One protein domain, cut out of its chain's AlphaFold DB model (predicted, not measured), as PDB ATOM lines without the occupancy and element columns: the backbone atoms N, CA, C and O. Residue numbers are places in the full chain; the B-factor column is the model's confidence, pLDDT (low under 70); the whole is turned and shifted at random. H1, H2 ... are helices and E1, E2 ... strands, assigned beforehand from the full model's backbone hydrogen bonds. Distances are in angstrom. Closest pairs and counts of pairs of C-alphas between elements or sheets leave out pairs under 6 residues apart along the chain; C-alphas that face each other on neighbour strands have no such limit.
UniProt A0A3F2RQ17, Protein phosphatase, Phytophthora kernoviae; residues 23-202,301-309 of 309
ATOM      1  N   LEU A  23      45.315  11.500 -22.376       38.69
ATOM      2  CA  LEU A  23      45.567  10.435 -21.422       38.69
ATOM      3  C   LEU A  23      46.489   9.429 -22.101       38.69
ATOM      4  O   LEU A  23      46.226   9.014 -23.229       38.69
ATOM      5  N   GLU A  24      47.578   9.090 -21.428       39.06
ATOM      6  CA  GLU A  24      48.642   8.243 -21.968       39.06
ATOM      7  C   GLU A  24      48.564   6.810 -21.429       39.06
ATOM      8  O   GLU A  24      47.994   6.569 -20.361       39.06
ATOM      9  N   PHE A  25      49.103   5.861 -22.205       42.56
ATOM     10  CA  PHE A  25      48.866   4.421 -22.077       42.56
ATOM     11  C   PHE A  25      50.166   3.628 -21.920       42.56
ATOM     12  O   PHE A  25      51.096   3.858 -22.683       42.56
ATOM     13  N   HIS A  26      50.136   2.582 -21.084       42.06
ATOM     14  CA  HIS A  26      50.961   1.377 -21.255       42.06
ATOM     15  C   HIS A  26      50.157   0.110 -20.884       42.06
ATOM     16  O   HIS A  26      49.767  -0.081 -19.731       42.06
ATOM     17  N   GLY A  27      49.904  -0.768 -21.864       41.34
ATOM     18  CA  GLY A  27      49.224  -2.067 -21.690       41.34
ATOM     19  C   GLY A  27      47.684  -2.044 -21.738       41.34
ATOM     20  O   GLY A  27      47.050  -1.011 -21.522       41.34
ATOM     21  N   GLU A  28      47.060  -3.205 -22.004       40.88
ATOM     22  CA  GLU A  28      45.592  -3.369 -22.147       40.88
ATOM     23  C   GLU A  28      44.784  -2.855 -20.937       40.88
ATOM     24  O   GLU A  28      43.626  -2.460 -21.085       40.88
ATOM     25  N   ASP A  29      45.394  -2.809 -19.749       53.12
ATOM     26  CA  ASP A  29      44.746  -2.362 -18.512       53.12
ATOM     27  C   ASP A  29      44.790  -0.829 -18.320       53.12
ATOM     28  O   ASP A  29      43.935  -0.273 -17.628       53.12
ATOM     29  N   ALA A  30      45.729  -0.113 -18.957       68.38
ATOM     30  CA  ALA A  30      45.821   1.353 -18.878       68.38
ATOM     31  C   ALA A  30      44.676   2.060 -19.621       68.38
ATOM     32  O   ALA A  30      44.261   3.158 -19.238       68.38
ATOM     33  N   ALA A  31      44.107   1.403 -20.636       79.12
ATOM     34  CA  ALA A  31      42.988   1.937 -21.404       79.12
ATOM     35  C   ALA A  31      41.754   2.219 -20.542       79.12
ATOM     36  O   ALA A  31      40.996   3.146 -20.827       79.12
ATOM     37  N   GLU A  32      41.571   1.466 -19.458       86.19
ATOM     38  CA  GLU A  32      40.457   1.671 -18.542       86.19
ATOM     39  C   GLU A  32      40.633   2.937 -17.691       86.19
ATOM     40  O   GLU A  32      39.675   3.689 -17.503       86.19
ATOM     41  N   VAL A  33      41.861   3.227 -17.238       88.31
ATOM     42  CA  VAL A  33      42.180   4.480 -16.529       88.31
ATOM     43  C   VAL A  33      41.895   5.673 -17.431       88.31
ATOM     44  O   VAL A  33      41.173   6.590 -17.034       88.31
ATOM     45  N   VAL A  34      42.384   5.616 -18.671       84.38
ATOM     46  CA  VAL A  34      42.128   6.632 -19.694       84.38
ATOM     47  C   VAL A  34      40.622   6.802 -19.924       84.38
ATOM     48  O   VAL A  34      40.076   7.902 -19.853       84.38
ATOM     49  N   ARG A  35      39.899   5.706 -20.144       88.00
ATOM     50  CA  ARG A  35      38.459   5.751 -20.401       88.00
ATOM     51  C   ARG A  35      37.697   6.424 -19.258       88.00
ATOM     52  O   ARG A  35      36.879   7.303 -19.521       88.00
ATOM     53  N   CYS A  36      37.967   6.043 -18.008       92.25
ATOM     54  CA  CYS A  36      37.308   6.627 -16.841       92.25
ATOM     55  C   CYS A  36      37.614   8.120 -16.686       92.25
ATOM     56  O   CYS A  36      36.691   8.901 -16.454       92.25
ATOM     57  N   VAL A  37      38.880   8.529 -16.830       92.00
ATOM     58  CA  VAL A  37      39.265   9.942 -16.687       92.00
ATOM     59  C   VAL A  37      38.648  10.784 -17.802       92.00
ATOM     60  O   VAL A  37      38.102  11.850 -17.524       92.00
ATOM     61  N   ARG A  38      38.656  10.287 -19.044       89.50
ATOM     62  CA  ARG A  38      38.025  10.969 -20.178       89.50
ATOM     63  C   ARG A  38      36.537  11.190 -19.933       89.50
ATOM     64  O   ARG A  38      36.091  12.326 -20.017       89.50
ATOM     65  N   ILE A  39      35.797  10.137 -19.573       90.19
ATOM     66  CA  ILE A  39      34.350  10.222 -19.315       90.19
ATOM     67  C   ILE A  39      34.057  11.274 -18.244       90.19
ATOM     68  O   ILE A  39      33.214  12.141 -18.450       90.19
ATOM     69  N   VAL A  40      34.773  11.237 -17.118       91.19
ATOM     70  CA  VAL A  40      34.543  12.184 -16.019       91.19
ATOM     71  C   VAL A  40      34.844  13.627 -16.441       91.19
ATOM     72  O   VAL A  40      34.078  14.532 -16.113       91.19
ATOM     73  N   LEU A  41      35.922  13.873 -17.190       88.25
ATOM     74  CA  LEU A  41      36.275  15.225 -17.642       88.25
ATOM     75  C   LEU A  41      35.357  15.745 -18.759       88.25
ATOM     76  O   LEU A  41      35.048  16.942 -18.790       88.25
ATOM     77  N   GLU A  42      34.875  14.868 -19.639       85.44
ATOM     78  CA  GLU A  42      33.839  15.181 -20.626       85.44
ATOM     79  C   GLU A  42      32.522  15.540 -19.931       85.44
ATOM     80  O   GLU A  42      31.934  16.579 -20.231       85.44
ATOM     81  N   GLU A  43      32.079  14.744 -18.953       85.31
ATOM     82  CA  GLU A  43      30.879  15.039 -18.167       85.31
ATOM     83  C   GLU A  43      31.000  16.370 -17.424       85.31
ATOM     84  O   GLU A  43      30.075  17.185 -17.477       85.31
ATOM     85  N   LEU A  44      32.143  16.621 -16.779       80.81
ATOM     86  CA  LEU A  44      32.410  17.892 -16.112       80.81
ATOM     87  C   LEU A  44      32.346  19.061 -17.087       80.81
ATOM     88  O   LEU A  44      31.758  20.086 -16.765       80.81
ATOM     89  N   THR A  45      32.905  18.921 -18.285       78.50
ATOM     90  CA  THR A  45      32.930  20.017 -19.263       78.50
ATOM     91  C   THR A  45      31.564  20.267 -19.889       78.50
ATOM     92  O   THR A  45      31.171  21.424 -20.049       78.50
ATOM     93  N   ASN A  46      30.822  19.200 -20.192       80.12
ATOM     94  CA  ASN A  46      29.494  19.272 -20.797       80.12
ATOM     95  C   ASN A  46      28.439  19.793 -19.816       80.12
ATOM     96  O   ASN A  46      27.528  20.516 -20.217       80.12
ATOM     97  N   ARG A  47      28.548  19.439 -18.529       74.00
ATOM     98  CA  ARG A  47      27.591  19.857 -17.493       74.00
ATOM     99  C   ARG A  47      27.969  21.163 -16.805       74.00
ATOM    100  O   ARG A  47      27.087  21.790 -16.218       74.00
ATOM    101  N   ASN A  48      29.233  21.589 -16.856       67.38
ATOM    102  CA  ASN A  48      29.628  22.815 -16.174       67.38
ATOM    103  C   ASN A  48      28.946  24.031 -16.794       67.38
ATOM    104  O   ASN A  48      29.137  24.364 -17.964       67.38
ATOM    105  N   LYS A  49      28.193  24.732 -15.948       70.69
ATOM    106  CA  LYS A  49      27.765  26.117 -16.170       70.69
ATOM    107  C   LYS A  49      28.708  27.113 -15.487       70.69
ATOM    108  O   LYS A  49      28.603  28.309 -15.737       70.69
ATOM    109  N   GLU A  50      29.637  26.624 -14.664       71.62
ATOM    110  CA  GLU A  50      30.536  27.421 -13.830       71.62
ATOM    111  C   GLU A  50      32.008  26.990 -14.002       71.62
ATOM    112  O   GLU A  50      32.277  25.879 -14.469       71.62
ATOM    113  N   PRO A  51      32.981  27.852 -13.646       74.62
ATOM    114  CA  PRO A  51      34.399  27.517 -13.730       74.62
ATOM    115  C   PRO A  51      34.789  26.353 -12.804       74.62
ATOM    116  O   PRO A  51      34.575  26.412 -11.595       74.62
ATOM    117  N   LEU A  52      35.462  25.333 -13.350       80.81
ATOM    118  CA  LEU A  52      35.995  24.221 -12.555       80.81
ATOM    119  C   LEU A  52      37.206  24.662 -11.714       80.81
ATOM    120  O   LEU A  52      38.276  24.969 -12.245       80.81
ATOM    121  N   GLY A  53      37.059  24.668 -10.391       86.12
ATOM    122  CA  GLY A  53      38.181  24.886  -9.478       86.12
ATOM    123  C   GLY A  53      39.205  23.746  -9.529       86.12
ATOM    124  O   GLY A  53      38.863  22.602  -9.825       86.12
ATOM    125  N   GLN A  54      40.464  24.040  -9.193       90.19
ATOM    126  CA  GLN A  54      41.528  23.026  -9.135       90.19
ATOM    127  C   GLN A  54      41.194  21.831  -8.214       90.19
ATOM    128  O   GLN A  54      41.399  20.706  -8.662       90.19
ATOM    129  N   PRO A  55      40.608  22.010  -7.009       92.81
ATOM    130  CA  PRO A  55      40.240  20.875  -6.154       92.81
ATOM    131  C   PRO A  55      39.173  19.961  -6.768       92.81
ATOM    132  O   PRO A  55      39.180  18.755  -6.534       92.81
ATOM    133  N   ALA A  56      38.254  20.521  -7.560       91.06
ATOM    134  CA  ALA A  56      37.212  19.746  -8.229       91.06
ATOM    135  C   ALA A  56      37.791  18.932  -9.394       91.06
ATOM    136  O   ALA A  56      37.471  17.756  -9.528       91.06
ATOM    137  N   PHE A  57      38.692  19.532 -10.181       92.75
ATOM    138  CA  PHE A  57      39.466  18.826 -11.207       92.75
ATOM    139  C   PHE A  57      40.286  17.674 -10.609       92.75
ATOM    140  O   PHE A  57      40.178  16.538 -11.063       92.75
ATOM    141  N   GLU A  58      41.052  17.953  -9.552       95.69
ATOM    142  CA  GLU A  58      41.842  16.957  -8.820       95.69
ATOM    143  C   GLU A  58      40.975  15.798  -8.317       95.69
ATOM    144  O   GLU A  58      41.259  14.637  -8.621       95.69
ATOM    145  N   SER A  59      39.886  16.105  -7.606       95.00
ATOM    146  CA  SER A  59      38.986  15.085  -7.051       95.00
ATOM    147  C   SER A  59      38.385  14.210  -8.147       95.00
ATOM    148  O   SER A  59      38.350  12.989  -8.017       95.00
ATOM    149  N   ALA A  60      37.982  14.820  -9.259       94.12
ATOM    150  CA  ALA A  60      37.389  14.117 -10.382       94.12
ATOM    151  C   ALA A  60      38.360  13.127 -11.043       94.12
ATOM    152  O   ALA A  60      37.992  11.979 -11.299       94.12
ATOM    153  N   VAL A  61      39.615  13.533 -11.270       95.38
ATOM    154  CA  VAL A  61      40.646  12.636 -11.811       95.38
ATOM    155  C   VAL A  61      40.942  11.498 -10.827       95.38
ATOM    156  O   VAL A  61      41.008  10.335 -11.227       95.38
ATOM    157  N   VAL A  62      41.052  11.791  -9.529       96.06
ATOM    158  CA  VAL A  62      41.289  10.772  -8.491       96.06
ATOM    159  C   VAL A  62      40.137   9.767  -8.402       96.06
ATOM    160  O   VAL A  62      40.378   8.561  -8.291       96.06
ATOM    161  N   ASP A  63      38.888  10.220  -8.472       95.44
ATOM    162  CA  ASP A  63      37.721   9.336  -8.427       95.44
ATOM    163  C   ASP A  63      37.582   8.497  -9.703       95.44
ATOM    164  O   ASP A  63      37.240   7.311  -9.635       95.44
ATOM    165  N   ALA A  64      37.953   9.049 -10.860       94.56
ATOM    166  CA  ALA A  64      38.073   8.289 -12.098       94.56
ATOM    167  C   ALA A  64      39.134   7.178 -11.995       94.56
ATOM    168  O   ALA A  64      38.863   6.039 -12.381       94.56
ATOM    169  N   ILE A  65      40.299   7.456 -11.398       93.75
ATOM    170  CA  ILE A  65      41.333   6.441 -11.132       93.75
ATOM    171  C   ILE A  65      40.795   5.340 -10.208       93.75
ATOM    172  O   ILE A  65      41.019   4.154 -10.459       93.75
ATOM    173  N   LYS A  66      40.073   5.693  -9.135       93.06
ATOM    174  CA  LYS A  66      39.456   4.697  -8.238       93.06
ATOM    175  C   LYS A  66      38.470   3.807  -8.992       93.06
ATOM    176  O   LYS A  66      38.494   2.593  -8.804       93.06
ATOM    177  N   THR A  67      37.650   4.405  -9.852       92.44
ATOM    178  CA  THR A  67      36.655   3.701 -10.671       92.44
ATOM    179  C   THR A  67      37.333   2.728 -11.633       92.44
ATOM    180  O   THR A  67      36.994   1.546 -11.644       92.44
ATOM    181  N   ALA A  68      38.364   3.177 -12.350       90.00
ATOM    182  CA  ALA A  68      39.147   2.323 -13.238       90.00
ATOM    183  C   ALA A  68      39.770   1.133 -12.494       90.00
ATOM    184  O   ALA A  68      39.672  -0.007 -12.941       90.00
ATOM    185  N   ARG A  69      40.338   1.369 -11.303       88.94
ATOM    186  CA  ARG A  69      40.902   0.298 -10.460       88.94
ATOM    187  C   ARG A  69      39.854  -0.744 -10.066       88.94
ATOM    188  O   ARG A  69      40.171  -1.930 -10.066       88.94
ATOM    189  N   ILE A  70      38.629  -0.322  -9.737       89.00
ATOM    190  CA  ILE A  70      37.518  -1.238  -9.430       89.00
ATOM    191  C   ILE A  70      37.185  -2.092 -10.659       89.00
ATOM    192  O   ILE A  70      37.100  -3.315 -10.537       89.00
ATOM    193  N   ASN A  71      37.076  -1.476 -11.838       87.31
ATOM    194  CA  ASN A  71      36.744  -2.174 -13.082       87.31
ATOM    195  C   ASN A  71      37.835  -3.188 -13.471       87.31
ATOM    196  O   ASN A  71      37.536  -4.354 -13.732       87.31
ATOM    197  N   CYS A  72      39.114  -2.803 -13.409       83.75
ATOM    198  CA  CYS A  72      40.235  -3.717 -13.658       83.75
ATOM    199  C   CYS A  72      40.256  -4.893 -12.666       83.75
ATOM    200  O   CYS A  72      40.470  -6.040 -13.060       83.75
ATOM    201  N   PHE A  73      39.994  -4.630 -11.378       81.06
ATOM    202  CA  PHE A  73      39.974  -5.668 -10.346       81.06
ATOM    203  C   PHE A  73      38.861  -6.700 -10.583       81.06
ATOM    204  O   PHE A  73      39.097  -7.904 -10.462       81.06
ATOM    205  N   GLN A  74      37.662  -6.245 -10.956       72.12
ATOM    206  CA  GLN A  74      36.508  -7.114 -11.213       72.12
ATOM    207  C   GLN A  74      36.743  -8.081 -12.378       72.12
ATOM    208  O   GLN A  74      36.295  -9.226 -12.327       72.12
ATOM    209  N   HIS A  75      37.487  -7.658 -13.399       68.81
ATOM    210  CA  HIS A  75      37.730  -8.474 -14.587       68.81
ATOM    211  C   HIS A  75      38.943  -9.414 -14.478       68.81
ATOM    212  O   HIS A  75      39.226 -10.124 -15.440       68.81
ATOM    213  N   ARG A  76      39.656  -9.450 -13.334       64.62
ATOM    214  CA  ARG A  76      40.919 -10.204 -13.127       64.62
ATOM    215  C   ARG A  76      41.938 -10.032 -14.269       64.62
ATOM    216  O   ARG A  76      42.797 -10.893 -14.464       64.62
ATOM    217  N   LYS A  77      41.846  -8.941 -15.030       55.44
ATOM    218  CA  LYS A  77      42.784  -8.643 -16.105       55.44
ATOM    219  C   LYS A  77      44.055  -8.102 -15.470       55.44
ATOM    220  O   LYS A  77      43.993  -7.066 -14.823       55.44
ATOM    221  N   SER A  78      45.127  -8.891 -15.600       57.38
ATOM    222  CA  SER A  78      46.547  -8.524 -15.510       57.38
ATOM    223  C   SER A  78      46.965  -7.545 -14.378       57.38
ATOM    224  O   SER A  78      46.236  -7.213 -13.445       57.38
ATOM    225  N   ARG A  79      48.257  -7.223 -14.312       68.38
ATOM    226  CA  ARG A  79      48.815  -6.256 -13.366       68.38
ATOM    227  C   ARG A  79      48.631  -4.851 -13.950       68.38
ATOM    228  O   ARG A  79      49.449  -4.443 -14.762       68.38
ATOM    229  N   LEU A  80      47.638  -4.085 -13.483       76.00
ATOM    230  CA  LEU A  80      47.594  -2.641 -13.761       76.00
ATOM    231  C   LEU A  80      48.841  -1.971 -13.162       76.00
ATOM    232  O   LEU A  80      49.057  -2.048 -11.945       76.00
ATOM    233  N   ALA A  81      49.631  -1.324 -14.012       84.12
ATOM    234  CA  ALA A  81      50.739  -0.450 -13.649       84.12
ATOM    235  C   ALA A  81      50.918   0.579 -14.773       84.12
ATOM    236  O   ALA A  81      51.497   0.258 -15.802       84.12
ATOM    237  N   THR A  82      50.385   1.788 -14.593       86.94
ATOM    238  CA  THR A  82      50.459   2.851 -15.610       86.94
ATOM    239  C   THR A  82      50.769   4.199 -14.982       86.94
ATOM    240  O   THR A  82      50.300   4.504 -13.880       86.94
ATOM    241  N   THR A  83      51.546   5.012 -15.684       91.44
ATOM    242  CA  THR A  83      51.649   6.451 -15.434       91.44
ATOM    243  C   THR A  83      50.392   7.151 -15.955       91.44
ATOM    244  O   THR A  83      49.538   6.533 -16.601       91.44
ATOM    245  N   LEU A  84      50.225   8.421 -15.600       91.81
ATOM    246  CA  LEU A  84      49.109   9.248 -16.028       91.81
ATOM    247  C   LEU A  84      49.531  10.718 -16.091       91.81
ATOM    248  O   LEU A  84      49.776  11.349 -15.060       91.81
ATOM    249  N   ALA A  85      49.523  11.282 -17.294       92.25
ATOM    250  CA  ALA A  85      49.477  12.721 -17.507       92.25
ATOM    251  C   ALA A  85      48.079  13.105 -17.996       92.25
ATOM    252  O   ALA A  85      47.539  12.484 -18.905       92.25
ATOM    253  N   VAL A  86      47.492  14.129 -17.379       93.56
ATOM    254  CA  VAL A  86      46.227  14.736 -17.802       93.56
ATOM    255  C   VAL A  86      46.475  16.204 -18.065       93.56
ATOM    256  O   VAL A  86      47.010  16.905 -17.207       93.56
ATOM    257  N   SER A  87      46.053  16.676 -19.230       92.81
ATOM    258  CA  SER A  87      46.064  18.091 -19.601       92.81
ATOM    259  C   SER A  87      44.634  18.533 -19.870       92.81
ATOM    260  O   SER A  87      44.011  18.059 -20.813       92.81
ATOM    261  N   TYR A  88      44.091  19.393 -19.011       91.62
ATOM    262  CA  TYR A  88      42.704  19.843 -19.065       91.62
ATOM    263  C   TYR A  88      42.630  21.351 -19.277       91.62
ATOM    264  O   TYR A  88      43.091  22.140 -18.448       91.62
ATOM    265  N   PHE A  89      42.025  21.766 -20.386       88.75
ATOM    266  CA  PHE A  89      41.798  23.177 -20.658       88.75
ATOM    267  C   PHE A  89      40.493  23.659 -20.021       88.75
ATOM    268  O   PHE A  89      39.394  23.275 -20.418       88.75
ATOM    269  N   ASN A  90      40.610  24.567 -19.055       85.19
ATOM    270  CA  ASN A  90      39.458  25.213 -18.449       85.19
ATOM    271  C   ASN A  90      39.066  26.460 -19.258       85.19
ATOM    272  O   ASN A  90      39.612  27.551 -19.055       85.19
ATOM    273  N   ARG A  91      38.056  26.302 -20.124       79.56
ATOM    274  CA  ARG A  91      37.550  27.365 -21.013       79.56
ATOM    275  C   ARG A  91      37.078  28.635 -20.299       79.56
ATOM    276  O   ARG A  91      37.169  29.715 -20.865       79.56
ATOM    277  N   TRP A  92      36.592  28.535 -19.059       82.06
ATOM    278  CA  TRP A  92      36.091  29.699 -18.315       82.06
ATOM    279  C   TRP A  92      37.210  30.567 -17.751       82.06
ATOM    280  O   TRP A  92      37.035  31.770 -17.567       82.06
ATOM    281  N   THR A  93      38.345  29.948 -17.436       84.06
ATOM    282  CA  THR A  93      39.486  30.637 -16.821       84.06
ATOM    283  C   THR A  93      40.613  30.915 -17.813       84.06
ATOM    284  O   THR A  93      41.496  31.710 -17.499       84.06
ATOM    285  N   GLY A  94      40.603  30.273 -18.987       85.19
ATOM    286  CA  GLY A  94      41.710  30.322 -19.944       85.19
ATOM    287  C   GLY A  94      42.981  29.654 -19.406       85.19
ATOM    288  O   GLY A  94      44.092  30.000 -19.806       85.19
ATOM    289  N   ARG A  95      42.840  28.743 -18.438       91.00
ATOM    290  CA  ARG A  95      43.968  28.080 -17.780       91.00
ATOM    291  C   ARG A  95      44.033  26.615 -18.165       91.00
ATOM    292  O   ARG A  95      43.011  25.933 -18.219       91.00
ATOM    293  N   LEU A  96      45.251  26.128 -18.345       93.06
ATOM    294  CA  LEU A  96      45.547  24.708 -18.331       93.06
ATOM    295  C   LEU A  96      45.585  24.231 -16.876       93.06
ATOM    296  O   LEU A  96      46.209  24.870 -16.024       93.06
ATOM    297  N   GLN A  97      44.927  23.118 -16.590       94.31
ATOM    298  CA  GLN A  97      45.088  22.334 -15.372       94.31
ATOM    299  C   GLN A  97      45.764  21.023 -15.756       94.31
ATOM    300  O   GLN A  97      45.334  20.367 -16.701       94.31
ATOM    301  N   THR A  98      46.826  20.649 -15.052       95.44
ATOM    302  CA  THR A  98      47.525  19.387 -15.305       95.44
ATOM    303  C   THR A  98      47.505  18.505 -14.073       95.44
ATOM    304  O   THR A  98      47.657  19.005 -12.960       95.44
ATOM    305  N   PHE A  99      47.343  17.203 -14.283       96.38
ATOM    306  CA  PHE A  99      47.505  16.169 -13.265       96.38
ATOM    307  C   PHE A  99      48.622  15.237 -13.725       96.38
ATOM    308  O   PHE A  99      48.533  14.679 -14.816       96.38
ATOM    309  N   SER A 100      49.662  15.078 -12.914       95.00
ATOM    310  CA  SER A 100      50.835  14.269 -13.252       95.00
ATOM    311  C   SER A 100      51.075  13.211 -12.185       95.00
ATOM    312  O   SER A 100      51.250  13.534 -11.011       95.00
ATOM    313  N   LEU A 101      51.092  11.949 -12.604       94.56
ATOM    314  CA  LEU A 101      51.427  10.777 -11.805       94.56
ATOM    315  C   LEU A 101      52.377   9.914 -12.642       94.56
ATOM    316  O   LEU A 101      51.984   9.383 -13.676       94.56
ATOM    317  N   GLY A 102      53.625   9.780 -12.201       93.31
ATOM    318  CA  GLY A 102      54.687   9.150 -12.994       93.31
ATOM    319  C   GLY A 102      55.489  10.159 -13.814       93.31
ATOM    320  O   GLY A 102      55.593  11.319 -13.420       93.31
ATOM    321  N   ASP A 103      56.099   9.719 -14.906       91.94
ATOM    322  CA  ASP A 103      57.095  10.465 -15.689       91.94
ATOM    323  C   ASP A 103      56.659  10.915 -17.083       91.94
ATOM    324  O   ASP A 103      57.368  11.724 -17.680       91.94
ATOM    325  N   SER A 104      55.457  10.546 -17.520       92.31
ATOM    326  CA  SER A 104      54.719  11.241 -18.580       92.31
ATOM    327  C   SER A 104      54.649  12.754 -18.341       92.31
ATOM    328  O   SER A 104      54.470  13.216 -17.204       92.31
ATOM    329  N   LYS A 105      54.751  13.552 -19.409       93.69
ATOM    330  CA  LYS A 105      54.882  15.012 -19.304       93.69
ATOM    331  C   LYS A 105      53.919  15.778 -20.190       93.69
ATOM    332  O   LYS A 105      53.518  15.347 -21.257       93.69
ATOM    333  N   CYS A 106      53.618  16.991 -19.741       95.12
ATOM    334  CA  CYS A 106      53.023  18.043 -20.545       95.12
ATOM    335  C   CYS A 106      53.953  19.260 -20.544       95.12
ATOM    336  O   CYS A 106      54.451  19.686 -19.495       95.12
ATOM    337  N   VAL A 107      54.176  19.835 -21.722       96.62
ATOM    338  CA  VAL A 107      54.932  21.073 -21.915       96.62
ATOM    339  C   VAL A 107      54.100  22.093 -22.681       96.62
ATOM    340  O   VAL A 107      53.332  21.736 -23.574       96.62
ATOM    341  N   ILE A 108      54.277  23.375 -22.350       95.56
ATOM    342  CA  ILE A 108      53.805  24.477 -23.196       95.56
ATOM    343  C   ILE A 108      54.989  25.091 -23.909       95.56
ATOM    344  O   ILE A 108      55.930  25.563 -23.264       95.56
ATOM    345  N   VAL A 109      54.899  25.142 -25.232       93.88
ATOM    346  CA  VAL A 109      55.844  25.838 -26.093       93.88
ATOM    347  C   VAL A 109      55.214  27.129 -26.587       93.88
ATOM    348  O   VAL A 109      54.094  27.152 -27.092       93.88
ATOM    349  N   ARG A 110      55.949  28.225 -26.422       91.06
ATOM    350  CA  ARG A 110      55.569  29.562 -26.865       91.06
ATOM    351  C   ARG A 110      56.732  30.147 -27.642       91.06
ATOM    352  O   ARG A 110      57.803  30.346 -27.074       91.06
ATOM    353  N   ARG A 111      56.508  30.455 -28.924       87.31
ATOM    354  CA  ARG A 111      57.527  31.037 -29.822       87.31
ATOM    355  C   ARG A 111      58.829  30.221 -29.830       87.31
ATOM    356  O   ARG A 111      59.907  30.770 -29.628       87.31
ATOM    357  N   GLY A 112      58.706  28.901 -29.974       86.56
ATOM    358  CA  GLY A 112      59.850  27.985 -30.010       86.56
ATOM    359  C   GLY A 112      60.558  27.763 -28.668       86.56
ATOM    360  O   GLY A 112      61.609  27.140 -28.648       86.56
ATOM    361  N   ALA A 113      60.024  28.238 -27.539       92.00
ATOM    362  CA  ALA A 113      60.610  28.007 -26.218       92.00
ATOM    363  C   ALA A 113      59.625  27.309 -25.274       92.00
ATOM    364  O   ALA A 113      58.454  27.683 -25.205       92.00
ATOM    365  N   ILE A 114      60.104  26.329 -24.500       95.44
ATOM    366  CA  ILE A 114      59.320  25.716 -23.420       95.44
ATOM    367  C   ILE A 114      59.144  26.749 -22.297       95.44
ATOM    368  O   ILE A 114      60.110  27.155 -21.654       95.44
ATOM    369  N   VAL A 115      57.903  27.175 -22.056       95.75
ATOM    370  CA  VAL A 115      57.528  28.137 -20.998       95.75
ATOM    371  C   VAL A 115      56.836  27.479 -19.806       95.75
ATOM    372  O   VAL A 115      56.634  28.115 -18.771       95.75
ATOM    373  N   TYR A 116      56.468  26.208 -19.946       96.88
ATOM    374  CA  TYR A 116      55.892  25.383 -18.895       96.88
ATOM    375  C   TYR A 116      56.267  23.922 -19.128       96.88
ATOM    376  O   TYR A 116      56.280  23.465 -20.265       96.88
ATOM    377  N   GLU A 117      56.529  23.198 -18.048       97.06
ATOM    378  CA  GLU A 117      56.820  21.762 -18.040       97.06
ATOM    379  C   GLU A 117      56.236  21.181 -16.748       97.06
ATOM    380  O   GLU A 117      56.470  21.745 -15.674       97.06
ATOM    381  N   THR A 118      55.480  20.089 -16.823       96.19
ATOM    382  CA  THR A 118      54.942  19.416 -15.634       96.19
ATOM    383  C   THR A 118      56.025  18.721 -14.813       96.19
ATOM    384  O   THR A 118      57.049  18.272 -15.335       96.19
ATOM    385  N   LEU A 119      55.776  18.594 -13.509       96.31
ATOM    386  CA  LEU A 119      56.607  17.777 -12.625       96.31
ATOM    387  C   LEU A 119      56.343  16.282 -12.858       96.31
ATOM    388  O   LEU A 119      55.203  15.837 -12.748       96.31
ATOM    389  N   SER A 120      57.401  15.512 -13.108       93.06
ATOM    390  CA  SER A 120      57.360  14.045 -13.037       93.06
ATOM    391  C   SER A 120      57.407  13.597 -11.580       93.06
ATOM    392  O   SER A 120      58.172  14.152 -10.798       93.06
ATOM    393  N   VAL A 121      56.634  12.588 -11.196       94.69
ATOM    394  CA  VAL A 121      56.560  12.085  -9.819       94.69
ATOM    395  C   VAL A 121      57.249  10.731  -9.720       94.69
ATOM    396  O   VAL A 121      56.675   9.683 -10.033       94.69
ATOM    397  N   LEU A 122      58.493  10.757  -9.254       93.56
ATOM    398  CA  LEU A 122      59.402   9.617  -9.252       93.56
ATOM    399  C   LEU A 122      59.652   9.114  -7.827       93.56
ATOM    400  O   LEU A 122      59.764   9.890  -6.880       93.56
ATOM    401  N   ARG A 123      59.774   7.799  -7.654       91.06
ATOM    402  CA  ARG A 123      60.250   7.196  -6.394       91.06
ATOM    403  C   ARG A 123      61.777   7.129  -6.355       91.06
ATOM    404  O   ARG A 123      62.355   7.197  -5.271       91.06
ATOM    405  N   GLU A 124      62.390   6.984  -7.523       91.25
ATOM    406  CA  GLU A 124      63.828   6.978  -7.798       91.25
ATOM    407  C   GLU A 124      64.039   7.209  -9.307       91.25
ATOM    408  O   GLU A 124      63.061   7.198 -10.060       91.25
ATOM    409  N   PHE A 125      65.286   7.389  -9.751       92.06
ATOM    410  CA  PHE A 125      65.662   7.395 -11.165       92.06
ATOM    411  C   PHE A 125      64.988   6.264 -11.950       92.06
ATOM    412  O   PHE A 125      65.173   5.091 -11.615       92.06
ATOM    413  N   ASN A 126      64.219   6.635 -12.980       90.12
ATOM    414  CA  ASN A 126      63.466   5.725 -13.851       90.12
ATOM    415  C   ASN A 126      62.553   4.739 -13.083       90.12
ATOM    416  O   ASN A 126      62.332   3.603 -13.495       90.12
ATOM    417  N   VAL A 127      62.045   5.160 -11.919       91.44
ATOM    418  CA  VAL A 127      61.038   4.427 -11.141       91.44
ATOM    419  C   VAL A 127      59.855   5.362 -10.883       91.44
ATOM    420  O   VAL A 127      59.780   5.983  -9.809       91.44
ATOM    421  N   PRO A 128      58.926   5.497 -11.844       92.25
ATOM    422  CA  PRO A 128      57.774   6.366 -11.685       92.25
ATOM    423  C   PRO A 128      56.813   5.868 -10.612       92.25
ATOM    424  O   PRO A 128      56.724   4.682 -10.272       92.25
ATOM    425  N   THR A 129      56.045   6.807 -10.066       92.69
ATOM    426  CA  THR A 129      54.806   6.450  -9.378       92.69
ATOM    427  C   THR A 129      53.786   6.005 -10.418       92.69
ATOM    428  O   THR A 129      53.707   6.592 -11.489       92.69
ATOM    429  N   VAL A 130      53.023   4.954 -10.119       90.50
ATOM    430  CA  VAL A 130      52.082   4.350 -11.072       90.50
ATOM    431  C   VAL A 130      50.741   4.062 -10.416       90.50
ATOM    432  O   VAL A 130      50.674   3.652  -9.250       90.50
ATOM    433  N   VAL A 131      49.669   4.211 -11.189       89.62
ATOM    434  CA  VAL A 131      48.362   3.657 -10.856       89.62
ATOM    435  C   VAL A 131      48.484   2.142 -10.893       89.62
ATOM    436  O   VAL A 131      48.868   1.567 -11.907       89.62
ATOM    437  N   ASN A 132      48.162   1.487  -9.779       87.62
ATOM    438  CA  ASN A 132      48.223   0.035  -9.671       87.62
ATOM    439  C   ASN A 132      47.084  -0.535  -8.815       87.62
ATOM    440  O   ASN A 132      46.387   0.195  -8.107       87.62
ATOM    441  N   LEU A 133      46.888  -1.856  -8.857       85.31
ATOM    442  CA  LEU A 133      45.811  -2.515  -8.100       85.31
ATOM    443  C   LEU A 133      46.114  -2.694  -6.601       85.31
ATOM    444  O   LEU A 133      45.205  -3.007  -5.839       85.31
ATOM    445  N   ARG A 134      47.364  -2.508  -6.156       84.56
ATOM    446  CA  ARG A 134      47.786  -2.792  -4.771       84.56
ATOM    447  C   ARG A 134      47.620  -1.591  -3.846       84.56
ATOM    448  O   ARG A 134      47.072  -1.722  -2.760       84.56
ATOM    449  N   GLU A 135      48.098  -0.431  -4.277       86.38
ATOM    450  CA  GLU A 135      48.124   0.803  -3.493       86.38
ATOM    451  C   GLU A 135      47.044   1.760  -4.014       86.38
ATOM    452  O   GLU A 135      46.833   1.880  -5.223       86.38
ATOM    453  N   GLN A 136      46.314   2.411  -3.103       88.38
ATOM    454  CA  GLN A 136      45.440   3.523  -3.479       88.38
ATOM    455  C   GLN A 136      46.293   4.757  -3.765       88.38
ATOM    456  O   GLN A 136      47.246   5.019  -3.033       88.38
ATOM    457  N   VAL A 137      45.916   5.520  -4.793       91.56
ATOM    458  CA  VAL A 137      46.540   6.812  -5.093       91.56
ATOM    459  C   VAL A 137      46.164   7.810  -4.001       91.56
ATOM    460  O   VAL A 137      44.980   8.043  -3.750       91.56
ATOM    461  N   VAL A 138      47.169   8.396  -3.356       92.38
ATOM    462  CA  VAL A 138      47.013   9.454  -2.348       92.38
ATOM    463  C   VAL A 138      47.696  10.744  -2.803       92.38
ATOM    464  O   VAL A 138      48.490  10.731  -3.733       92.38
ATOM    465  N   GLN A 139      47.417  11.871  -2.143       91.88
ATOM    466  CA  GLN A 139      47.845  13.207  -2.594       91.88
ATOM    467  C   GLN A 139      49.357  13.364  -2.829       91.88
ATOM    468  O   GLN A 139      49.774  14.137  -3.678       91.88
ATOM    469  N   LYS A 140      50.194  12.615  -2.104       91.62
ATOM    470  CA  LYS A 140      51.651  12.632  -2.308       91.62
ATOM    471  C   LYS A 140      52.109  11.932  -3.597       91.62
ATOM    472  O   LYS A 140      53.263  12.090  -3.958       91.62
ATOM    473  N   ASP A 141      51.259  11.114  -4.220       93.12
ATOM    474  CA  ASP A 141      51.608  10.253  -5.361       93.12
ATOM    475  C   ASP A 141      51.464  10.971  -6.713       93.12
ATOM    476  O   ASP A 141      51.849  10.422  -7.743       93.12
ATOM    477  N   TYR A 142      50.902  12.180  -6.722       95.69
ATOM    478  CA  TYR A 142      50.668  12.977  -7.920       95.69
ATOM    479  C   TYR A 142      50.892  14.466  -7.649       95.69
ATOM    480  O   TYR A 142      50.990  14.907  -6.505       95.69
ATOM    481  N   VAL A 143      50.949  15.256  -8.717       96.81
ATOM    482  CA  VAL A 143      51.016  16.716  -8.651       96.81
ATOM    483  C   VAL A 143      49.920  17.309  -9.526       96.81
ATOM    484  O   VAL A 143      49.756  16.921 -10.682       96.81
ATOM    485  N   VAL A 144      49.197  18.289  -8.980       96.56
ATOM    486  CA  VAL A 144      48.257  19.120  -9.737       96.56
ATOM    487  C   VAL A 144      48.826  20.522  -9.886       96.56
ATOM    488  O   VAL A 144      49.233  21.149  -8.907       96.56
ATOM    489  N   GLN A 145      48.860  21.024 -11.114       95.56
ATOM    490  CA  GLN A 145      49.388  22.349 -11.430       95.56
ATOM    491  C   GLN A 145      48.402  23.108 -12.315       95.56
ATOM    492  O   GLN A 145      47.527  22.524 -12.956       95.56
ATOM    493  N   SER A 146      48.543  24.434 -12.361       94.50
ATOM    494  CA  SER A 146      47.766  25.266 -13.272       94.50
ATOM    495  C   SER A 146      48.624  26.334 -13.934       94.50
ATOM    496  O   SER A 146      49.365  27.054 -13.264       94.50
ATOM    497  N   PHE A 147      48.451  26.497 -15.242       95.38
ATOM    498  CA  PHE A 147      49.191  27.444 -16.066       95.38
ATOM    499  C   PHE A 147      48.239  28.344 -16.861       95.38
ATOM    500  O   PHE A 147      47.204  27.892 -17.344       95.38
ATOM    501  N   ALA A 148      48.563  29.633 -16.976       94.31
ATOM    502  CA  ALA A 148      47.783  30.570 -17.784       94.31
ATOM    503  C   ALA A 148      48.239  30.493 -19.245       94.31
ATOM    504  O   ALA A 148      49.385  30.837 -19.548       94.31
ATOM    505  N   LEU A 149      47.336  30.062 -20.125       91.44
ATOM    506  CA  LEU A 149      47.611  29.962 -21.553       91.44
ATOM    507  C   LEU A 149      47.515  31.333 -22.224       91.44
ATOM    508  O   LEU A 149      46.859  32.254 -21.728       91.44
ATOM    509  N   ARG A 150      48.199  31.463 -23.354       90.31
ATOM    510  CA  ARG A 150      48.129  32.607 -24.261       90.31
ATOM    511  C   ARG A 150      47.840  32.117 -25.672       90.31
ATOM    512  O   ARG A 150      48.152  30.982 -26.016       90.31
ATOM    513  N   GLU A 151      47.281  33.005 -26.478       87.00
ATOM    514  CA  GLU A 151      47.164  32.794 -27.917       87.00
ATOM    515  C   GLU A 151      48.542  32.481 -28.524       87.00
ATOM    516  O   GLU A 151      49.558  33.097 -28.176       87.00
ATOM    517  N   GLY A 152      48.573  31.482 -29.400       85.88
ATOM    518  CA  GLY A 152      49.776  30.927 -30.004       85.88
ATOM    519  C   GLY A 152      50.526  29.912 -29.138       85.88
ATOM    520  O   GLY A 152      51.541  29.393 -29.599       85.88
ATOM    521  N   ASP A 153      50.071  29.612 -27.916       90.12
ATOM    522  CA  ASP A 153      50.658  28.535 -27.115       90.12
ATOM    523  C   ASP A 153      50.371  27.168 -27.740       90.12
ATOM    524  O   ASP A 153      49.261  26.883 -28.195       90.12
ATOM    525  N   VAL A 154      51.372  26.294 -27.687       90.69
ATOM    526  CA  VAL A 154      51.270  24.895 -28.101       90.69
ATOM    527  C   VAL A 154      51.408  24.027 -26.864       90.69
ATOM    528  O   VAL A 154      52.412  24.112 -26.160       90.69
ATOM    529  N   CYS A 155      50.408  23.198 -26.595       93.00
ATOM    530  CA  CYS A 155      50.457  22.189 -25.548       93.00
ATOM    531  C   CYS A 155      50.814  20.846 -26.169       93.00
ATOM    532  O   CYS A 155      50.098  20.363 -27.044       93.00
ATOM    533  N   LEU A 156      51.903  20.257 -25.688       93.62
ATOM    534  CA  LEU A 156      52.382  18.941 -26.082       93.62
ATOM    535  C   LEU A 156      52.411  18.049 -24.839       93.62
ATOM    536  O   LEU A 156      53.093  18.364 -23.864       93.62
ATOM    537  N   THR A 157      51.666  16.953 -24.885       93.88
ATOM    538  CA  THR A 157      51.540  15.971 -23.802       93.88
ATOM    539  C   THR A 157      51.981  14.616 -24.343       93.88
ATOM    540  O   THR A 157      51.523  14.235 -25.418       93.88
ATOM    541  N   PHE A 158      52.940  13.964 -23.690       92.50
ATOM    542  CA  PHE A 158      53.636  12.788 -24.212       92.50
ATOM    543  C   PHE A 158      54.181  11.849 -23.125       92.50
ATOM    544  O   PHE A 158      54.543  12.285 -22.024       92.50
ATOM    545  N   SER A 159      54.317  10.569 -23.498       90.38
ATOM    546  CA  SER A 159      54.904   9.515 -22.663       90.38
ATOM    547  C   SER A 159      56.414   9.666 -22.512       90.38
ATOM    548  O   SER A 159      57.080  10.341 -23.304       90.38
ATOM    549  N   ASP A 160      56.976   9.010 -21.499       89.94
ATOM    550  CA  ASP A 160      58.421   8.970 -21.251       89.94
ATOM    551  C   ASP A 160      59.215   8.531 -22.491       89.94
ATOM    552  O   ASP A 160      60.270   9.098 -22.752       89.94
ATOM    553  N   GLY A 161      58.657   7.664 -23.343       90.44
ATOM    554  CA  GLY A 161      59.274   7.252 -24.606       90.44
ATOM    555  C   GLY A 161      59.669   8.394 -25.556       90.44
ATOM    556  O   GLY A 161      60.612   8.236 -26.332       90.44
ATOM    557  N   LEU A 162      59.016   9.563 -25.495       92.94
ATOM    558  CA  LEU A 162      59.488  10.761 -26.206       92.94
ATOM    559  C   LEU A 162      60.540  11.525 -25.387       92.94
ATOM    560  O   LEU A 162      61.569  11.928 -25.928       92.94
ATOM    561  N   GLY A 163      60.312  11.706 -24.083       92.25
ATOM    562  CA  GLY A 163      61.209  12.458 -23.195       92.25
ATOM    563  C   GLY A 163      62.570  11.799 -22.941       92.25
ATOM    564  O   GLY A 163      63.549  12.500 -22.684       92.25
ATOM    565  N   ASP A 164      62.643  10.477 -23.061       93.44
ATOM    566  CA  ASP A 164      63.853   9.671 -22.904       93.44
ATOM    567  C   ASP A 164      64.708   9.634 -24.172       93.44
ATOM    568  O   ASP A 164      65.917   9.388 -24.103       93.44
ATOM    569  N   ASN A 165      64.096   9.934 -25.323       94.38
ATOM    570  CA  ASN A 165      64.717   9.815 -26.638       94.38
ATOM    571  C   ASN A 165      64.993  11.162 -27.325       94.38
ATOM    572  O   ASN A 165      65.904  11.210 -28.152       94.38
ATOM    573  N   LEU A 166      64.294  12.248 -26.965       95.19
ATOM    574  CA  LEU A 166      64.497  13.600 -27.515       95.19
ATOM    575  C   LEU A 166      64.896  14.636 -26.458       95.19
ATOM    576  O   LEU A 166      64.283  14.739 -25.394       95.19
ATOM    577  N   TYR A 167      65.903  15.460 -26.758       95.88
ATOM    578  CA  TYR A 167      66.257  16.589 -25.901       95.88
ATOM    579  C   TYR A 167      65.234  17.723 -26.022       95.88
ATOM    580  O   TYR A 167      64.507  17.850 -27.009       95.88
ATOM    581  N   LYS A 168      65.238  18.633 -25.038       95.44
ATOM    582  CA  LYS A 168      64.438  19.870 -25.083       95.44
ATOM    583  C   LYS A 168      64.686  20.666 -26.366       95.44
ATOM    584  O   LYS A 168      63.749  21.218 -26.942       95.44
ATOM    585  N   ASP A 169      65.943  20.723 -26.796       94.44
ATOM    586  CA  ASP A 169      66.344  21.470 -27.985       94.44
ATOM    587  C   ASP A 169      65.812  20.798 -29.276       94.44
ATOM    588  O   ASP A 169      65.394  21.507 -30.186       94.44
ATOM    589  N   ASP A 170      65.687  19.463 -29.320       94.06
ATOM    590  CA  ASP A 170      65.080  18.744 -30.457       94.06
ATOM    591  C   ASP A 170      63.579  19.056 -30.573       94.06
ATOM    592  O   ASP A 170      63.086  19.435 -31.636       94.06
ATOM    593  N   ILE A 171      62.855  18.970 -29.450       94.00
ATOM    594  CA  ILE A 171      61.413  19.257 -29.380       94.00
ATOM    595  C   ILE A 171      61.131  20.707 -29.793       94.00
ATOM    596  O   ILE A 171      60.214  20.986 -30.566       94.00
ATOM    597  N   THR A 172      61.918  21.649 -29.269       93.31
ATOM    598  CA  THR A 172      61.734  23.075 -29.561       93.31
ATOM    599  C   THR A 172      62.118  23.442 -30.986       93.31
ATOM    600  O   THR A 172      61.425  24.267 -31.575       93.31
ATOM    601  N   ALA A 173      63.149  22.819 -31.567       91.38
ATOM    602  CA  ALA A 173      63.523  23.032 -32.963       91.38
ATOM    603  C   ALA A 173      62.402  22.610 -33.921       91.38
ATOM    604  O   ALA A 173      62.035  23.381 -34.808       91.38
ATOM    605  N   VAL A 174      61.803  21.434 -33.695       90.81
ATOM    606  CA  VAL A 174      60.656  20.955 -34.482       90.81
ATOM    607  C   VAL A 174      59.473  21.919 -34.360       90.81
ATOM    608  O   VAL A 174      58.888  22.318 -35.359       90.81
ATOM    609  N   LEU A 175      59.169  22.388 -33.148       87.94
ATOM    610  CA  LEU A 175      58.071  23.331 -32.907       87.94
ATOM    611  C   LEU A 175      58.372  24.779 -33.334       87.94
ATOM    612  O   LEU A 175      57.475  25.621 -33.333       87.94
ATOM    613  N   ALA A 176      59.611  25.113 -33.686       84.25
ATOM    614  CA  ALA A 176      59.979  26.452 -34.135       84.25
ATOM    615  C   ALA A 176      59.833  26.644 -35.654       84.25
ATOM    616  O   ALA A 176      59.891  27.786 -36.106       84.25
ATOM    617  N   ALA A 177      59.646  25.574 -36.437       75.12
ATOM    618  CA  ALA A 177      59.643  25.666 -37.895       75.12
ATOM    619  C   ALA A 177      58.411  26.451 -38.416       75.12
ATOM    620  O   ALA A 177      57.281  26.000 -38.212       75.12
ATOM    621  N   PRO A 178      58.597  27.610 -39.087       62.56
ATOM    622  CA  PRO A 178      57.508  28.493 -39.533       62.56
ATOM    623  C   PRO A 178      56.506  27.815 -40.474       62.56
ATOM    624  O   PRO A 178      55.298  28.012 -40.351       62.56
ATOM    625  N   ASP A 179      57.011  26.947 -41.352       62.94
ATOM    626  CA  ASP A 179      56.237  26.264 -42.395       62.94
ATOM    627  C   ASP A 179      55.151  25.331 -41.824       62.94
ATOM    628  O   ASP A 179      54.150  25.046 -42.487       62.94
ATOM    629  N   LEU A 180      55.311  24.891 -40.570       60.69
ATOM    630  CA  LEU A 180      54.338  24.067 -39.846       60.69
ATOM    631  C   LEU A 180      53.126  24.871 -39.352       60.69
ATOM    632  O   LEU A 180      52.076  24.291 -39.077       60.69
ATOM    633  N   TRP A 181      53.267  26.194 -39.213       65.06
ATOM    634  CA  TRP A 181      52.260  27.071 -38.607       65.06
ATOM    635  C   TRP A 181      51.433  27.856 -39.624       65.06
ATOM    636  O   TRP A 181      50.336  28.299 -39.268       65.06
ATOM    637  N   GLU A 182      51.967  28.049 -40.833       59.62
ATOM    638  CA  GLU A 182      51.408  28.920 -41.878       59.62
ATOM    639  C   GLU A 182      50.893  28.166 -43.118       59.62
ATOM    640  O   GLU A 182      50.207  28.762 -43.946       59.62
ATOM    641  N   SER A 183      51.179  26.868 -43.263       53.94
ATOM    642  CA  SER A 183      50.724  26.086 -44.420       53.94
ATOM    643  C   SER A 183      49.352  25.433 -44.203       53.94
ATOM    644  O   SER A 183      49.051  24.926 -43.124       53.94
ATOM    645  N   GLU A 184      48.543  25.340 -45.268       54.31
ATOM    646  CA  GLU A 184      47.333  24.489 -45.340       54.31
ATOM    647  C   GLU A 184      47.665  22.969 -45.384       54.31
ATOM    648  O   GLU A 184      46.828  22.151 -45.762       54.31
ATOM    649  N   GLY A 185      48.907  22.584 -45.050       53.28
ATOM    650  CA  GLY A 185      49.438  21.216 -45.098       53.28
ATOM    651  C   GLY A 185      49.048  20.342 -43.888       53.28
ATOM    652  O   GLY A 185      48.048  20.615 -43.228       53.28
ATOM    653  N   PRO A 186      49.821  19.284 -43.541       56.00
ATOM    654  CA  PRO A 186      49.453  18.296 -42.507       56.00
ATOM    655  C   PRO A 186      49.343  18.854 -41.069       56.00
ATOM    656  O   PRO A 186      49.039  18.102 -40.140       56.00
ATOM    657  N   GLY A 187      49.568  20.158 -40.869       76.12
ATOM    658  CA  GLY A 187      49.348  20.869 -39.612       76.12
ATOM    659  C   GLY A 187      50.079  20.241 -38.423       76.12
ATOM    660  O   GLY A 187      51.192  19.734 -38.554       76.12
ATOM    661  N   LEU A 188      49.423  20.235 -37.254       81.50
ATOM    662  CA  LEU A 188      49.953  19.647 -36.013       81.50
ATOM    663  C   LEU A 188      50.259  18.145 -36.135       81.50
ATOM    664  O   LEU A 188      51.159  17.658 -35.457       81.50
ATOM    665  N   GLN A 189      49.547  17.412 -36.999       84.50
ATOM    666  CA  GLN A 189      49.767  15.975 -37.165       84.50
ATOM    667  C   GLN A 189      51.138  15.686 -37.787       84.50
ATOM    668  O   GLN A 189      51.838  14.802 -37.307       84.50
ATOM    669  N   GLY A 190      51.569  16.476 -38.777       84.81
ATOM    670  CA  GLY A 190      52.908  16.327 -39.359       84.81
ATOM    671  C   GLY A 190      54.022  16.546 -38.328       84.81
ATOM    672  O   GLY A 190      55.026  15.837 -38.336       84.81
ATOM    673  N   VAL A 191      53.808  17.469 -37.385       87.88
ATOM    674  CA  VAL A 191      54.724  17.702 -36.256       87.88
ATOM    675  C   VAL A 191      54.769  16.493 -35.327       87.88
ATOM    676  O   VAL A 191      55.844  16.055 -34.919       87.88
ATOM    677  N   CYS A 192      53.600  15.936 -35.002       89.19
ATOM    678  CA  CYS A 192      53.490  14.724 -34.202       89.19
ATOM    679  C   CYS A 192      54.225  13.547 -34.853       89.19
ATOM    680  O   CYS A 192      54.987  12.857 -34.177       89.19
ATOM    681  N   ASP A 193      54.038  13.347 -36.158       89.38
ATOM    682  CA  ASP A 193      54.663  12.261 -36.914       89.38
ATOM    683  C   ASP A 193      56.187  12.421 -36.964       89.38
ATOM    684  O   ASP A 193      56.916  11.447 -36.776       89.38
ATOM    685  N   GLN A 194      56.675  13.655 -37.133       91.12
ATOM    686  CA  GLN A 194      58.103  13.960 -37.089       91.12
ATOM    687  C   GLN A 194      58.706  13.664 -35.709       91.12
ATOM    688  O   GLN A 194      59.732  12.993 -35.622       91.12
ATOM    689  N   LEU A 195      58.074  14.124 -34.622       92.31
ATOM    690  CA  LEU A 195      58.538  13.840 -33.258       92.31
ATOM    691  C   LEU A 195      58.523  12.336 -32.956       92.31
ATOM    692  O   LEU A 195      59.443  11.818 -32.320       92.31
ATOM    693  N   LEU A 196      57.496  11.631 -33.430       91.56
ATOM    694  CA  LEU A 196      57.379  10.187 -33.291       91.56
ATOM    695  C   LEU A 196      58.507   9.463 -34.036       91.56
ATOM    696  O   LEU A 196      59.136   8.575 -33.464       91.56
ATOM    697  N   ASP A 197      58.788   9.839 -35.284       91.38
ATOM    698  CA  ASP A 197      59.877   9.255 -36.074       91.38
ATOM    699  C   ASP A 197      61.242   9.513 -35.427       91.38
ATOM    700  O   ASP A 197      61.999   8.578 -35.161       91.38
ATOM    701  N   MET A 198      61.494  10.759 -35.014       91.94
ATOM    702  CA  MET A 198      62.706  11.131 -34.284       91.94
ATOM    703  C   MET A 198      62.862  10.382 -32.957       91.94
ATOM    704  O   MET A 198      63.990  10.251 -32.488       91.94
ATOM    705  N   SER A 199      61.789   9.865 -32.352       90.19
ATOM    706  CA  SER A 199      61.835   9.134 -31.077       90.19
ATOM    707  C   SER A 199      62.042   7.621 -31.242       90.19
ATOM    708  O   SER A 199      62.489   6.962 -30.308       90.19
ATOM    709  N   LYS A 200      61.775   7.045 -32.422       88.25
ATOM    710  CA  LYS A 200      61.861   5.591 -32.653       88.25
ATOM    711  C   LYS A 200      63.297   5.075 -32.664       88.25
ATOM    712  O   LYS A 200      64.212   5.735 -33.164       88.25
ATOM    713  N   VAL A 201      63.493   3.855 -32.165       79.12
ATOM    714  CA  VAL A 201      64.739   3.098 -32.344       79.12
ATOM    715  C   VAL A 201      64.846   2.717 -33.824       79.12
ATOM    716  O   VAL A 201      64.038   1.931 -34.313       79.12
ATOM    717  N   HIS A 202      65.817   3.269 -34.550       71.38
ATOM    718  CA  HIS A 202      66.105   2.805 -35.907       71.38
ATOM    719  C   HIS A 202      67.074   1.625 -35.837       71.38
ATOM    720  O   HIS A 202      68.097   1.696 -35.151       71.38
ATOM    721  N   ILE A 301      55.635   5.061 -27.544       85.06
ATOM    722  CA  ILE A 301      55.561   6.510 -27.712       85.06
ATOM    723  C   ILE A 301      54.108   6.889 -27.969       85.06
ATOM    724  O   ILE A 301      53.532   6.545 -29.000       85.06
ATOM    725  N   THR A 302      53.530   7.637 -27.034       85.12
ATOM    726  CA  THR A 302      52.241   8.304 -27.206       85.12
ATOM    727  C   THR A 302      52.461   9.794 -27.046       85.12
ATOM    728  O   THR A 302      53.125  10.222 -26.108       85.12
ATOM    729  N   LEU A 303      51.901  10.591 -27.949       88.00
ATOM    730  CA  LEU A 303      51.939  12.040 -27.833       88.00
ATOM    731  C   LEU A 303      50.676  12.659 -28.423       88.00
ATOM    732  O   LEU A 303      50.057  12.119 -29.339       88.00
ATOM    733  N   PHE A 304      50.308  13.813 -27.892       87.75
ATOM    734  CA  PHE A 304      49.203  14.624 -28.358       87.75
ATOM    735  C   PHE A 304      49.615  16.085 -28.352       87.75
ATOM    736  O   PHE A 304      50.268  16.563 -27.421       87.75
ATOM    737  N   MET A 305      49.157  16.808 -29.365       87.19
ATOM    738  CA  MET A 305      49.459  18.214 -29.536       87.19
ATOM    739  C   MET A 305      48.189  19.007 -29.811       87.19
ATOM    740  O   MET A 305      47.350  18.606 -30.613       87.19
ATOM    741  N   THR A 306      48.069  20.161 -29.164       87.38
ATOM    742  CA  THR A 306      47.033  21.148 -29.472       87.38
ATOM    743  C   THR A 306      47.612  22.553 -29.459       87.38
ATOM    744  O   THR A 306      48.549  22.850 -28.714       87.38
ATOM    745  N   ARG A 307      47.047  23.423 -30.292       86.44
ATOM    746  CA  ARG A 307      47.403  24.837 -30.391       86.44
ATOM    747  C   ARG A 307      46.229  25.672 -29.909       86.44
ATOM    748  O   ARG A 307      45.096  25.451 -30.325       86.44
ATOM    749  N   PHE A 308      46.518  26.658 -29.073       84.12
ATOM    750  CA  PHE A 308      45.535  27.630 -28.619       84.12
ATOM    751  C   PHE A 308      45.603  28.854 -29.527       84.12
ATOM    752  O   PHE A 308      46.592  29.586 -29.503       84.12
ATOM    753  N   VAL A 309      44.580  29.023 -30.360       77.00
ATOM    754  CA  VAL A 309      44.360  30.212 -31.201       77.00
ATOM    755  C   VAL A 309      43.347  31.160 -30.570       77.00
ATOM    756  O   VAL A 309      42.777  30.794 -29.517       77.00
TER     757      VAL A 309
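AT A GLANCE: This is residues 23 to 202 and 301 to 309 of the 309 residues of the protein "Protein phosphatase" of Phytophthora kernoviae (UniProt A0A3F2RQ17). Two antiparallel sheets stand face to face as the core, a sandwich, and helices cover the far side of each: the helical hairpin H1 and H2 over the sheet E1 E2 E6, and H4 and H6 over the sheet E4 E3 E7 E8, which makes four layers from end to end. E5 continues from E4 after a turn, and the small helices H3 and H5 pack on H6. The printed part has 189 residues, with six named helices and eight named strands in the order H1 H2 E1 E2 E3 E4 E5 E6 E7 H3 H4 H5 H6 E8. The class is mixed, helices and strands. The whole is compact, with a radius of gyration of the C-alphas of 16.8 A and spans of 49 by 47 by 29 A.

IN THESE COORDINATES: H1, residues 30 to 47, begins with C-alpha 30 at (45.821, 1.353, -18.878) and is 26.0 A long from first to last C-alpha. H2, residues 54 to 74, is 30.6 A long and ends with C-alpha 74 at (36.508, -7.114, -11.213). Then come E1, residues 84 to 90, 18.8 A; E2, residues 95 to 101, 19.8 A; E3, residues 105 to 110, 16.4 A; E4, residues 113 to 117; and E5, residues 120 to 124. E6, residues 143 to 148, is 16.9 A long, and E7 is residues 154 to 158. H3 is residues 160 to 163, H4 residues 168 to 176, H5 residues 179 to 182, and H6 residues 187 to 199, 19.1 A. E8, residues 303 to 307, ends with C-alpha 307 at (47.403, 24.837, -30.391).

HOW THE PARTS SIT: H1 and H2 form a helical hairpin and touch, at a steep tilt of 41 degrees, opposite ways; their closest C-alphas, of Val 33 and Ala 68, are 5.0 A apart. Both are on the sheet E1 E2 E6, two layers, helices on one face of a sheet. H2 has a height over the sheet of 11.0 A. In the hairpin E1 and E2, N 86 and O 99 are 2.8 A apart, within hydrogen-bond range; across E2 and E6, N 98 and O 145 are at 2.9 A. The two sheets form a sandwich, two sheets face to face, with the facing parts 10.4 A centre to centre and the strands of the one at 22 degrees to those of the other. The sheet E4 E3 E7 E8 is twisted. Within hydrogen-bond range are N 108 and O 116 in the hairpin E3 and E4, 2.9 A, N 107 and O 156 across E3 and E7, 2.8 A, and N 155 and O 306 across E7 and E8, 2.8 A. E5 pairs with no named strand; E4 runs on into it at 61 degrees. H4 and H6 lie on the same face of this sheet, again two layers, at heights over the sheet of 7.6 A and 9.2 A. They touch at a shallow tilt of 27 degrees, opposite ways, H6 with residues 191 to 195 alone; the closest C-alphas, of Val 174 and Val 191, are 7.0 A apart. H6 touches H3 with residues 195 to 199 alone, the closest C-alphas being those of Leu 162 and Ser 199 at 5.6 A, and touches H5 with residues 187 to 191 alone, those of Leu 180 and Gly 187 at 5.9 A. H3 only grazes the sheet E4 E3 E7 E8. H1 and H6 are apart. In H1, H2 and H4 every O i to N i+4 pair is within hydrogen-bond range, in H6 8 of 9, and H3 and H5 are too short for such a pair.

THE WHOLE: The two C-alphas farthest apart, of Gln 74 and Pro 178, are 50.1 A apart. Residues 203 to 300 are not printed, and C-alphas 202 and 301 stand 13.9 A apart across this cut, on the link from H6 to E8. Of the links that are printed whole, E5 to E6 is long, with 18 residues. Residues 81 to 82 pair with residues 131 to 132, antiparallel. The mean pLDDT of the printed part is 85.3; it is under 70 in residues 23 to 30, 48, 75 to 79 and 178 to 186.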